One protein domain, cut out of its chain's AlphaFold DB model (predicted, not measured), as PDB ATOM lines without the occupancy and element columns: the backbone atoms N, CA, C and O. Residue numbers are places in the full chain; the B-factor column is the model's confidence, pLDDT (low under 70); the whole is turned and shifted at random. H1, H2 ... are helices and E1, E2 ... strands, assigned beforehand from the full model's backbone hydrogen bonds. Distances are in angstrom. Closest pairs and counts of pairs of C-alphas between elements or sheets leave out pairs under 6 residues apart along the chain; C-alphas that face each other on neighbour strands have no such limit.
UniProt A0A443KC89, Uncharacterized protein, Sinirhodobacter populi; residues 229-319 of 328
ATOM      1  N   ALA A 229     -10.047  32.825  12.811       92.94
ATOM      2  CA  ALA A 229     -10.235  34.274  12.736       92.94
ATOM      3  C   ALA A 229     -11.223  34.768  13.807       92.94
ATOM      4  O   ALA A 229     -10.995  35.780  14.485       92.94
ATOM      5  N   PHE A 230     -12.303  34.012  14.013       94.81
ATOM      6  CA  PHE A 230     -13.260  34.287  15.073       94.81
ATOM      7  C   PHE A 230     -12.617  34.180  16.466       94.81
ATOM      8  O   PHE A 230     -12.775  35.091  17.281       94.81
ATOM      9  N   LEU A 231     -11.844  33.124  16.745       93.00
ATOM     10  CA  LEU A 231     -11.098  32.999  18.002       93.00
ATOM     11  C   LEU A 231     -10.075  34.121  18.165       93.00
ATOM     12  O   LEU A 231     -10.002  34.707  19.242       93.00
ATOM     13  N   GLY A 232      -9.339  34.473  17.111       90.69
ATOM     14  CA  GLY A 232      -8.350  35.550  17.114       90.69
ATOM     15  C   GLY A 232      -8.942  36.898  17.524       90.69
ATOM     16  O   GLY A 232      -8.302  37.651  18.252       90.69
ATOM     17  N   THR A 233     -10.200  37.161  17.162       90.50
ATOM     18  CA  THR A 233     -10.924  38.377  17.568       90.50
ATOM     19  C   THR A 233     -11.139  38.452  19.083       90.50
ATOM     20  O   THR A 233     -10.996  39.514  19.688       90.50
ATOM     21  N   TRP A 234     -11.486  37.327  19.712       88.94
ATOM     22  CA  TRP A 234     -11.848  37.266  21.135       88.94
ATOM     23  C   TRP A 234     -10.680  36.906  22.051       88.94
ATOM     24  O   TRP A 234     -10.701  37.221  23.239       88.94
ATOM     25  N   MET A 235      -9.655  36.268  21.496       87.56
ATOM     26  CA  MET A 235      -8.451  35.830  22.194       87.56
ATOM     27  C   MET A 235      -7.235  36.714  21.890       87.56
ATOM     28  O   MET A 235      -6.108  36.351  22.232       87.56
ATOM     29  N   ALA A 236      -7.443  37.875  21.266       86.50
ATOM     30  CA  ALA A 236      -6.382  38.843  21.029       86.50
ATOM     31  C   ALA A 236      -5.679  39.220  22.352       86.50
ATOM     32  O   ALA A 236      -6.349  39.384  23.377       86.50
ATOM     33  N   PRO A 237      -4.346  39.428  22.359       81.56
ATOM     34  CA  PRO A 237      -3.609  39.804  23.568       81.56
ATOM     35  C   PRO A 237      -4.143  41.064  24.256       81.56
ATOM     36  O   PRO A 237      -4.011  41.196  25.468       81.56
ATOM     37  N   THR A 238      -4.759  41.969  23.492       80.00
ATOM     38  CA  THR A 238      -5.404  43.188  23.994       80.00
ATOM     39  C   THR A 238      -6.650  42.902  24.821       80.00
ATOM     40  O   THR A 238      -6.913  43.642  25.759       80.00
ATOM     41  N   LYS A 239      -7.378  41.821  24.513       81.81
ATOM     42  CA  LYS A 239      -8.600  41.402  25.214       81.81
ATOM     43  C   LYS A 239      -8.336  40.404  26.340       81.81
ATOM     44  O   LYS A 239      -9.240  40.112  27.119       81.81
ATOM     45  N   ILE A 240      -7.123  39.854  26.435       84.56
ATOM     46  CA  ILE A 240      -6.754  38.873  27.460       84.56
ATOM     47  C   ILE A 240      -5.921  39.523  28.559       84.56
ATOM     48  O   ILE A 240      -4.824  40.041  28.348       84.56
ATOM     49  N   ARG A 241      -6.375  39.362  29.799       80.62
ATOM     50  CA  ARG A 241      -5.604  39.735  30.979       80.62
ATOM     51  C   ARG A 241      -4.597  38.640  31.338       80.62
ATOM     52  O   ARG A 241      -4.980  37.524  31.688       80.62
ATOM     53  N   LYS A 242      -3.301  38.976  31.342       69.12
ATOM     54  CA  LYS A 242      -2.244  38.102  31.885       69.12
ATOM     55  C   LYS A 242      -2.433  37.954  33.401       69.12
ATOM     56  O   LYS A 242      -2.256  38.907  34.158       69.12
ATOM     57  N   THR A 243      -2.820  36.770  33.858       59.47
ATOM     58  CA  THR A 243      -3.038  36.468  35.280       59.47
ATOM     59  C   THR A 243      -1.734  36.017  35.945       59.47
ATOM     60  O   THR A 243      -1.268  34.904  35.734       59.47
ATOM     61  N   GLY A 244      -1.136  36.887  36.768       54.00
ATOM     62  CA  GLY A 244       0.032  36.563  37.610       54.00
ATOM     63  C   GLY A 244      -0.309  35.990  38.998       54.00
ATOM     64  O   GLY A 244       0.565  35.486  39.692       54.00
ATOM     65  N   ARG A 245      -1.582  36.042  39.417       56.75
ATOM     66  CA  ARG A 245      -2.116  35.462  40.669       56.75
ATOM     67  C   ARG A 245      -3.445  34.752  40.389       56.75
ATOM     68  O   ARG A 245      -4.089  35.061  39.386       56.75
ATOM     69  N   LYS A 246      -3.866  33.826  41.267       63.34
ATOM     70  CA  LYS A 246      -5.197  33.184  41.232       63.34
ATOM     71  C   LYS A 246      -6.290  34.256  41.364       63.34
ATOM     72  O   LYS A 246      -6.686  34.607  42.468       63.34
ATOM     73  N   VAL A 247      -6.743  34.806  40.242       67.69
ATOM     74  CA  VAL A 247      -7.912  35.688  40.189       67.69
ATOM     75  C   VAL A 247      -9.150  34.798  40.171       67.69
ATOM     76  O   VAL A 247      -9.257  33.921  39.311       67.69
ATOM     77  N   ALA A 248     -10.073  35.011  41.110       79.75
ATOM     78  CA  ALA A 248     -11.385  34.380  41.066       79.75
ATOM     79  C   ALA A 248     -12.084  34.788  39.760       79.75
ATOM     80  O   ALA A 248     -12.327  35.971  39.498       79.75
ATOM     81  N   CYS A 249     -12.337  33.807  38.899       83.94
ATOM     82  CA  CYS A 249     -12.958  34.011  37.599       83.94
ATOM     83  C   CYS A 249     -14.022  32.948  37.354       83.94
ATOM     84  O   CYS A 249     -13.898  31.796  37.779       83.94
ATOM     85  N   LYS A 250     -15.087  33.348  36.662       89.50
ATOM     86  CA  LYS A 250     -16.139  32.437  36.212       89.50
ATOM     87  C   LYS A 250     -15.939  32.176  34.722       89.50
ATOM     88  O   LYS A 250     -15.860  33.147  33.968       89.50
ATOM     89  N   PRO A 251     -15.879  30.907  34.275       91.44
ATOM     90  CA  PRO A 251     -15.865  30.590  32.852       91.44
ATOM     91  C   PRO A 251     -17.039  31.256  32.137       91.44
ATOM     92  O   PRO A 251     -18.147  31.300  32.676       91.44
ATOM     93  N   LEU A 252     -16.806  31.739  30.922       92.81
ATOM     94  CA  LEU A 252     -17.753  32.552  30.162       92.81
ATOM     95  C   LEU A 252     -19.140  31.894  30.039       92.81
ATOM     96  O   LEU A 252     -20.171  32.534  30.243       92.81
ATOM     97  N   THR A 253     -19.177  30.591  29.759       91.38
ATOM     98  CA  THR A 253     -20.422  29.817  29.637       91.38
ATOM     99  C   THR A 253     -21.150  29.652  30.972       91.38
ATOM    100  O   THR A 253     -22.379  29.711  31.015       91.38
ATOM    101  N   ILE A 254     -20.411  29.504  32.076       92.19
ATOM    102  CA  ILE A 254     -20.974  29.426  33.431       92.19
ATOM    103  C   ILE A 254     -21.538  30.786  33.842       92.19
ATOM    104  O   ILE A 254     -22.641  30.844  34.382       92.19
ATOM    105  N   PHE A 255     -20.825  31.872  33.541       93.44
ATOM    106  CA  PHE A 255     -21.297  33.234  33.775       93.44
ATOM    107  C   PHE A 255     -22.607  33.499  33.022       93.44
ATOM    108  O   PHE A 255     -23.604  33.888  33.628       93.44
ATOM    109  N   ALA A 256     -22.641  33.200  31.719       92.00
ATOM    110  CA  ALA A 256     -23.839  33.363  30.900       92.00
ATOM    111  C   ALA A 256     -25.037  32.584  31.474       92.00
ATOM    112  O   ALA A 256     -26.125  33.138  31.645       92.00
ATOM    113  N   ARG A 257     -24.816  31.319  31.858       91.19
ATOM    114  CA  ARG A 257     -25.849  30.461  32.453       91.19
ATOM    115  C   ARG A 257     -26.356  30.993  33.794       91.19
ATOM    116  O   ARG A 257     -27.567  31.039  33.995       91.19
ATOM    117  N   ALA A 258     -25.459  31.402  34.694       92.00
ATOM    118  CA  ALA A 258     -25.817  31.925  36.016       92.00
ATOM    119  C   ALA A 258     -26.720  33.165  35.926       92.00
ATOM    120  O   ALA A 258     -27.597  33.360  36.764       92.00
ATOM    121  N   HIS A 259     -26.549  33.961  34.869       90.12
ATOM    122  CA  HIS A 259     -27.308  35.186  34.633       90.12
ATOM    123  C   HIS A 259     -28.400  35.044  33.563       90.12
ATOM    124  O   HIS A 259     -28.931  36.048  33.095       90.12
ATOM    125  N   ARG A 260     -28.762  33.804  33.187       89.31
ATOM    126  CA  ARG A 260     -29.823  33.485  32.208       89.31
ATOM    127  C   ARG A 260     -29.693  34.274  30.895       89.31
ATOM    128  O   ARG A 260     -30.687  34.717  30.323       89.31
ATOM    129  N   THR A 261     -28.463  34.448  30.418       90.69
ATOM    130  CA  THR A 261     -28.145  35.157  29.173       90.69
ATOM    131  C   THR A 261     -27.374  34.254  28.208       90.69
ATOM    132  O   THR A 261     -26.955  33.148  28.558       90.69
ATOM    133  N   ARG A 262     -27.205  34.705  26.963       90.69
ATOM    134  CA  ARG A 262     -26.441  33.992  25.932       90.69
ATOM    135  C   ARG A 262     -24.964  34.345  26.027       90.69
ATOM    136  O   ARG A 262     -24.608  35.479  26.329       90.69
ATOM    137  N   THR A 263     -24.100  33.388  25.703       92.88
ATOM    138  CA  THR A 263     -22.645  33.602  25.649       92.88
ATOM    139  C   THR A 263     -22.261  34.702  24.656       92.88
ATOM    140  O   THR A 263     -21.403  35.516  24.967       92.88
ATOM    141  N   SER A 264     -22.942  34.772  23.509       91.62
ATOM    142  CA  SER A 264     -22.825  35.851  22.515       91.62
ATOM    143  C   SER A 264     -23.016  37.240  23.126       91.62
ATOM    144  O   SER A 264     -22.196  38.127  22.918       91.62
ATOM    145  N   HIS A 265     -24.074  37.425  23.919       91.38
ATOM    146  CA  HIS A 265     -24.363  38.705  24.560       91.38
ATOM    147  C   HIS A 265     -23.284  39.067  25.572       91.38
ATOM    148  O   HIS A 265     -22.862  40.211  25.609       91.38
ATOM    149  N   VAL A 266     -22.812  38.091  26.355       92.31
ATOM    150  CA  VAL A 266     -21.733  38.315  27.325       92.31
ATOM    151  C   VAL A 266     -20.439  38.742  26.631       92.31
ATOM    152  O   VAL A 266     -19.775  39.647  27.124       92.31
ATOM    153  N   LEU A 267     -20.088  38.127  25.496       92.12
ATOM    154  CA  LEU A 267     -18.923  38.537  24.703       92.12
ATOM    155  C   LEU A 267     -19.048  39.996  24.259       92.12
ATOM    156  O   LEU A 267     -18.154  40.795  24.513       92.12
ATOM    157  N   LEU A 268     -20.182  40.346  23.655       90.75
ATOM    158  CA  LEU A 268     -20.433  41.685  23.131       90.75
ATOM    159  C   LEU A 268     -20.504  42.751  24.228       90.75
ATOM    160  O   LEU A 268     -20.000  43.853  24.039       90.75
ATOM    161  N   THR A 269     -21.111  42.451  25.379       91.06
ATOM    162  CA  THR A 269     -21.192  43.413  26.483       91.06
ATOM    163  C   THR A 269     -19.883  43.559  27.232       91.06
ATOM    164  O   THR A 269     -19.607  44.655  27.705       91.06
ATOM    165  N   ALA A 270     -19.083  42.497  27.346       90.56
ATOM    166  CA  ALA A 270     -17.729  42.604  27.877       90.56
ATOM    167  C   ALA A 270     -16.852  43.465  26.959       90.56
ATOM    168  O   ALA A 270     -16.155  44.340  27.456       90.56
ATOM    169  N   ASP A 271     -16.968  43.291  25.638       89.81
ATOM    170  CA  ASP A 271     -16.265  44.125  24.658       89.81
ATOM    171  C   ASP A 271     -16.681  45.596  24.751       89.81
ATOM    172  O   ASP A 271     -15.843  46.479  24.887       89.81
ATOM    173  N   ALA A 272     -17.992  45.858  24.772       88.00
ATOM    174  CA  ALA A 272     -18.540  47.209  24.885       88.00
ATOM    175  C   ALA A 272     -18.269  47.873  26.249       88.00
ATOM    176  O   ALA A 272     -18.384  49.090  26.376       88.00
ATOM    177  N   ALA A 273     -17.964  47.082  27.280       87.81
ATOM    178  CA  ALA A 273     -17.530  47.559  28.590       87.81
ATOM    179  C   ALA A 273     -15.999  47.647  28.712       87.81
ATOM    180  O   ALA A 273     -15.514  47.951  29.800       87.81
ATOM    181  N   GLU A 274     -15.256  47.340  27.642       89.81
ATOM    182  CA  GLU A 274     -13.788  47.280  27.615       89.81
ATOM    183  C   GLU A 274     -13.204  46.364  28.710       89.81
ATOM    184  O   GLU A 274     -12.132  46.594  29.275       89.81
ATOM    185  N   VAL A 275     -13.929  45.289  29.033       90.56
ATOM    186  CA  VAL A 275     -13.531  44.308  30.040       90.56
ATOM    187  C   VAL A 275     -12.660  43.234  29.403       90.56
ATOM    188  O   VAL A 275     -13.094  42.479  28.535       90.56
ATOM    189  N   ASN A 276     -11.444  43.094  29.924       92.12
ATOM    190  CA  ASN A 276     -10.536  42.032  29.512       92.12
ATOM    191  C   ASN A 276     -10.929  40.678  30.112       92.12
ATOM    192  O   ASN A 276     -11.138  40.542  31.321       92.12
ATOM    193  N   PHE A 277     -10.928  39.646  29.276       91.81
ATOM    194  CA  PHE A 277     -11.168  38.273  29.691       91.81
ATOM    195  C   PHE A 277      -9.972  37.707  30.458       91.81
ATOM    196  O   PHE A 277      -8.805  37.965  30.156       91.81
ATOM    197  N   THR A 278     -10.260  36.862  31.441       90.44
ATOM    198  CA  THR A 278      -9.255  35.976  32.035       90.44
ATOM    199  C   THR A 278      -9.096  34.734  31.171       90.44
ATOM    200  O   THR A 278     -10.095  34.211  30.678       90.44
ATOM    201  N   TYR A 279      -7.869  34.228  31.045       89.69
ATOM    202  CA  TYR A 279      -7.573  33.041  30.246       89.69
ATOM    203  C   TYR A 279      -7.140  31.852  31.113       89.69
ATOM    204  O   TYR A 279      -6.178  31.949  31.880       89.69
ATOM    205  N   ASP A 280      -7.833  30.722  30.971       88.06
ATOM    206  CA  ASP A 280      -7.483  29.440  31.584       88.06
ATOM    207  C   ASP A 280      -6.687  28.573  30.601       88.06
ATOM    208  O   ASP A 280      -7.236  27.981  29.673       88.06
ATOM    209  N   ARG A 281      -5.379  28.445  30.851       86.31
ATOM    210  CA  ARG A 281      -4.448  27.676  30.004       86.31
ATOM    211  C   ARG A 281      -4.772  26.183  29.903       86.31
ATOM    212  O   ARG A 281      -4.198  25.512  29.054       86.31
ATOM    213  N   ARG A 282      -5.627  25.641  30.776       85.81
ATOM    214  CA  ARG A 282      -6.004  24.216  30.768       85.81
ATOM    215  C   ARG A 282      -7.132  23.906  29.786       85.81
ATOM    216  O   ARG A 282      -7.439  22.738  29.567       85.81
ATOM    217  N   LYS A 283      -7.782  24.935  29.248       88.50
ATOM    218  CA  LYS A 283      -8.915  24.824  28.329       88.50
ATOM    219  C   LYS A 283      -8.539  25.404  26.968       88.50
ATOM    220  O   LYS A 283      -7.476  25.993  26.806       88.50
ATOM    221  N   GLN A 284      -9.420  25.220  25.991       88.81
ATOM    222  CA  GLN A 284      -9.216  25.668  24.615       88.81
ATOM    223  C   GLN A 284     -10.348  26.596  24.161       88.81
ATOM    224  O   GLN A 284     -11.459  26.543  24.700       88.81
ATOM    225  N   GLY A 285     -10.044  27.444  23.175       91.38
ATOM    226  CA  GLY A 285     -10.990  28.354  22.530       91.38
ATOM    227  C   GLY A 285     -11.739  29.264  23.506       91.38
ATOM    228  O   GLY A 285     -11.207  29.699  24.529       91.38
ATOM    229  N   LEU A 286     -13.022  29.507  23.230       92.81
ATOM    230  CA  LEU A 286     -13.893  30.298  24.106       92.81
ATOM    231  C   LEU A 286     -14.116  29.639  25.475       92.81
ATOM    232  O   LEU A 286     -14.420  30.329  26.448       92.81
ATOM    233  N   GLY A 287     -13.953  28.317  25.577       90.12
ATOM    234  CA  GLY A 287     -14.034  27.591  26.846       90.12
ATOM    235  C   GLY A 287     -12.940  27.986  27.845       90.12
ATOM    236  O   GLY A 287     -13.123  27.802  29.052       90.12
ATOM    237  N   ALA A 288     -11.831  28.550  27.359       90.88
ATOM    238  CA  ALA A 288     -10.749  29.092  28.172       90.88
ATOM    239  C   ALA A 288     -11.003  30.519  28.670       90.88
ATOM    240  O   ALA A 288     -10.290  30.982  29.560       90.88
ATOM    241  N   LEU A 289     -12.003  31.217  28.128       92.94
ATOM    242  CA  LEU A 289     -12.320  32.578  28.537       92.94
ATOM    243  C   LEU A 289     -13.178  32.588  29.803       92.94
ATOM    244  O   LEU A 289     -14.087  31.773  29.997       92.94
ATOM    245  N   GLY A 290     -12.906  33.562  30.660       92.25
ATOM    246  CA  GLY A 290     -13.675  33.831  31.862       92.25
ATOM    247  C   GLY A 290     -13.787  35.320  32.149       92.25
ATOM    248  O   GLY A 290     -13.039  36.134  31.608       92.25
ATOM    249  N   ILE A 291     -14.732  35.659  33.019       91.94
ATOM    250  CA  ILE A 291     -14.919  37.011  33.546       91.94
ATOM    251  C   ILE A 291     -14.409  37.021  34.982       91.94
ATOM    252  O   ILE A 291     -14.779  36.157  35.788       91.94
ATOM    253  N   ALA A 292     -13.537  37.977  35.299       90.88
ATOM    254  CA  ALA A 292     -13.086  38.182  36.667       90.88
ATOM    255  C   ALA A 292     -14.246  38.696  37.528       90.88
ATOM    256  O   ALA A 292     -15.083  39.479  37.080       90.88
ATOM    257  N   GLU A 293     -14.281  38.285  38.791       89.69
ATOM    258  CA  GLU A 293     -15.377  38.643  39.697       89.69
ATOM    259  C   GLU A 293     -15.570  40.162  39.828       89.69
ATOM    260  O   GLU A 293     -16.692  40.653  39.727       89.69
ATOM    261  N   LYS A 294     -14.469  40.918  39.906       88.12
ATOM    262  CA  LYS A 294     -14.490  42.389  39.959       88.12
ATOM    263  C   LYS A 294     -15.111  43.065  38.726       88.12
ATOM    264  O   LYS A 294     -15.667  44.147  38.852       88.12
ATOM    265  N   ASP A 295     -15.046  42.426  37.559       91.31
ATOM    266  CA  ASP A 295     -15.528  42.995  36.295       91.31
ATOM    267  C   ASP A 295     -16.969  42.532  35.991       91.31
ATOM    268  O   ASP A 295     -17.613  42.998  35.053       91.31
ATOM    269  N   SER A 296     -17.519  41.638  36.823       90.81
ATOM    270  CA  SER A 296     -18.857  41.066  36.640       90.81
ATOM    271  C   SER A 296     -19.963  42.122  36.700       90.81
ATOM    272  O   SER A 296     -20.916  42.045  35.928       90.81
ATOM    273  N   ALA A 297     -19.837  43.122  37.581       91.12
ATOM    274  CA  ALA A 297     -20.831  44.187  37.723       91.12
ATOM    275  C   ALA A 297     -20.946  45.046  36.452       91.12
ATOM    276  O   ALA A 297     -22.058  45.270  35.975       91.12
ATOM    277  N   ALA A 298     -19.812  45.433  35.857       90.69
ATOM    278  CA  ALA A 298     -19.771  46.229  34.628       90.69
ATOM    279  C   ALA A 298     -20.421  45.491  33.445       90.69
ATOM    280  O   ALA A 298     -21.241  46.052  32.714       90.69
ATOM    281  N   VAL A 299     -20.127  44.194  33.298       90.62
ATOM    282  CA  VAL A 299     -20.744  43.356  32.256       90.62
ATOM    283  C   VAL A 299     -22.257  43.234  32.473       90.62
ATOM    284  O   VAL A 299     -23.023  43.307  31.511       90.62
ATOM    285  N   LEU A 300     -22.712  43.073  33.721       91.12
ATOM    286  CA  LEU A 300     -24.139  42.969  34.051       91.12
ATOM    287  C   LEU A 300     -24.901  44.273  33.823       91.12
ATOM    288  O   LEU A 300     -26.034  44.235  33.345       91.12
ATOM    289  N   GLU A 301     -24.297  45.414  34.138       90.06
ATOM    290  CA  GLU A 301     -24.886  46.722  33.863       90.06
ATOM    291  C   GLU A 301     -25.097  46.916  32.359       90.06
ATOM    292  O   GLU A 301     -26.202  47.242  31.921       90.06
ATOM    293  N   ARG A 302     -24.090  46.579  31.540       87.19
ATOM    294  CA  ARG A 302     -24.235  46.617  30.080       87.19
ATOM    295  C   ARG A 302     -25.251  45.620  29.550       87.19
ATOM    296  O   ARG A 302     -26.004  45.975  28.649       87.19
ATOM    297  N   LEU A 303     -25.358  44.428  30.136       86.31
ATOM    298  CA  LEU A 303     -26.395  43.454  29.774       86.31
ATOM    299  C   LEU A 303     -27.821  43.965  30.017       86.31
ATOM    300  O   LEU A 303     -28.721  43.572  29.279       86.31
ATOM    301  N   ARG A 304     -28.048  44.831  31.017       84.12
ATOM    302  CA  ARG A 304     -29.374  45.434  31.271       84.12
ATOM    303  C   ARG A 304     -29.776  46.425  30.183       84.12
ATOM    304  O   ARG A 304     -30.952  46.505  29.846       84.12
ATOM    305  N   ILE A 305     -28.799  47.160  29.658       78.44
ATOM    306  CA  ILE A 305     -28.987  48.190  28.628       78.44
ATOM    307  C   ILE A 305     -28.977  47.563  27.226       78.44
ATOM    308  O   ILE A 305     -29.485  48.150  26.273       78.44
ATOM    309  N   PHE A 306     -28.418  46.357  27.093       70.38
ATOM    310  CA  PHE A 306     -28.286  45.684  25.814       70.38
ATOM    311  C   PHE A 306     -29.669  45.411  25.207       70.38
ATOM    312  O   PHE A 306     -30.463  44.658  25.789       70.38
ATOM    313  N   PRO A 307     -29.993  46.005  24.046       59.62
ATOM    314  CA  PRO A 307     -31.295  45.820  23.443       59.62
ATOM    315  C   PRO A 307     -31.475  44.336  23.137       59.62
ATOM    316  O   PRO A 307     -30.704  43.736  22.392       59.62
ATOM    317  N   ARG A 308     -32.551  43.738  23.656       57.50
ATOM    318  CA  ARG A 308     -32.976  42.374  23.287       57.50
ATOM    319  C   ARG A 308     -33.345  42.248  21.794       57.50
ATOM    320  O   ARG A 308     -33.736  41.171  21.353       57.50
ATOM    321  N   ASN A 309     -33.244  43.339  21.029       49.34
ATOM    322  CA  ASN A 309     -33.686  43.460  19.651       49.34
ATOM    323  C   ASN A 309     -32.568  43.176  18.638       49.34
ATOM    324  O   ASN A 309     -31.538  43.847  18.595       49.34
ATOM    325  N   ARG A 310     -32.862  42.224  17.745       50.03
ATOM    326  CA  ARG A 310     -32.028  41.714  16.640       50.03
ATOM    327  C   ARG A 310     -31.415  42.785  15.723       50.03
ATOM    328  O   ARG A 310     -30.376  42.528  15.131       50.03
ATOM    329  N   ALA A 311     -32.049  43.951  15.585       44.59
ATOM    330  CA  ALA A 311     -31.636  44.995  14.644       44.59
ATOM    331  C   ALA A 311     -30.432  45.831  15.126       44.59
ATOM    332  O   ALA A 311     -29.635  46.278  14.309       44.59
ATOM    333  N   ALA A 312     -30.255  46.003  16.441       45.62
ATOM    334  CA  ALA A 312     -29.165  46.815  16.993       45.62
ATOM    335  C   ALA A 312     -27.796  46.104  16.933       45.62
ATOM    336  O   ALA A 312     -26.755  46.744  16.801       45.62
ATOM    337  N   LEU A 313     -27.802  44.767  16.964       49.41
ATOM    338  CA  LEU A 313     -26.608  43.921  16.889       49.41
ATOM    339  C   LEU A 313     -25.874  44.021  15.541       49.41
ATOM    340  O   LEU A 313     -24.645  44.005  15.507       49.41
ATOM    341  N   ALA A 314     -26.614  44.198  14.441       45.81
ATOM    342  CA  ALA A 314     -26.040  44.354  13.104       45.81
ATOM    343  C   ALA A 314     -25.228  45.657  12.956       45.81
ATOM    344  O   ALA A 314     -24.246  45.692  12.216       45.81
ATOM    345  N   SER A 315     -25.590  46.712  13.695       43.12
ATOM    346  CA  SER A 315     -24.883  47.997  13.659       43.12
ATOM    347  C   SER A 315     -23.518  47.932  14.347       43.12
ATOM    348  O   SER A 315     -22.570  48.524  13.841       43.12
ATOM    349  N   ILE A 316     -23.408  47.204  15.468       46.94
ATOM    350  CA  ILE A 316     -22.176  47.117  16.275       46.94
ATOM    351  C   ILE A 316     -21.144  46.183  15.620       46.94
ATOM    352  O   ILE A 316     -19.947  46.451  15.676       46.94
ATOM    353  N   ALA A 317     -21.589  45.119  14.943       43.00
ATOM    354  CA  ALA A 317     -20.696  44.222  14.204       43.00
ATOM    355  C   ALA A 317     -20.152  44.848  12.899       43.00
ATOM    356  O   ALA A 317     -19.027  44.548  12.493       43.00
ATOM    357  N   SER A 318     -20.910  45.748  12.251       40.66
ATOM    358  CA  SER A 318     -20.512  46.353  10.963       40.66
ATOM    359  C   SER A 318     -19.315  47.310  11.055       40.66
ATOM    360  O   SER A 318     -18.655  47.571  10.048       40.66
ATOM    361  N   THR A 319     -19.004  47.804  12.254       39.72
ATOM    362  CA  THR A 319     -17.854  48.678  12.510       39.72
ATOM    363  C   THR A 319     -16.540  47.911  12.698       39.72
ATOM    364  O   THR A 319     -15.487  48.536  12.635       39.72
TER     365      THR A 319
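What this domain is: This is residues 229 to 319 of the 328 residues of an uncharacterized protein of Sinirhodobacter populi (UniProt A0A443KC89). A small three-stranded sheet has H2 crossing it, while H3 lies near the middle and H5 crosses H3. The long loop 235 to 248 reaches one end of the longest axis and H6 lies at the other. The 91 printed residues hold six named helices and three strands, ordered H1 E1 H2 H3 E2 H4 E3 H5 H6, with sheet order E1 E3 E2, antiparallel. The class is mostly helix; the whole is compact, radius of gyration of the C-alphas 12.8 A, spanning 39 by 28 by 19 A.

How they stand to each other: H1, residues 229 to 234, only just touches H4, residues 285 to 288, with 3 pairs of C-alphas within 8 A, the closest Leu 231 and Gly 285 at 6.5 A. E1, residues 249 to 251, is antiparallel to E3, residues 289 to 292, with N 250 and O 291 3.0 A apart. H2, residues 252 to 258, is on the sheet at a height of 6.1 A. It touches H3, residues 263 to 272, the closest C-alphas being Ala 256 and Thr 263, 5.4 A. E2, residues 277 to 279, is antiparallel to E3, with N 278 and O 290 2.9 A apart. E1, H2, H3 and E2 form a split strand-helix-strand unit, two strands of one sheet joined through helices, with E3 between them in the sheet, and its crossover is right-handed. H5, residues 293 to 305, touches H3 with residues 298 to 303 alone, about perpendicular at 84 degrees, the closest C-alphas being Ala 270 and Val 299, 5.4 A. H6, residues 310 to 317, is near H3. Each O i to N i+4 pair is within hydrogen-bond range in H2 and H3, but 1 of 2 in H1, 7 of 9 in H5 and 1 of 4 in H6, where 2 of 5 O i to N i+3 pairs are; H4 is too short for such a pair.

Where its parts are: H1 begins at C-alpha 229 (-10.235, 34.274, 12.736). H3 is 14.2 A long and H5 20.0 A. H6, 11.9 A, ends at C-alpha 317 (-20.696, 44.222, 14.204).

The domain as a whole: The C-alphas of Arg 245 and Ala 311, the two farthest apart, are 40.5 A apart. The printed part has no cut, and H1 to E1 is the long link. Residues 242 to 247 and 307 to 319 are under pLDDT 70.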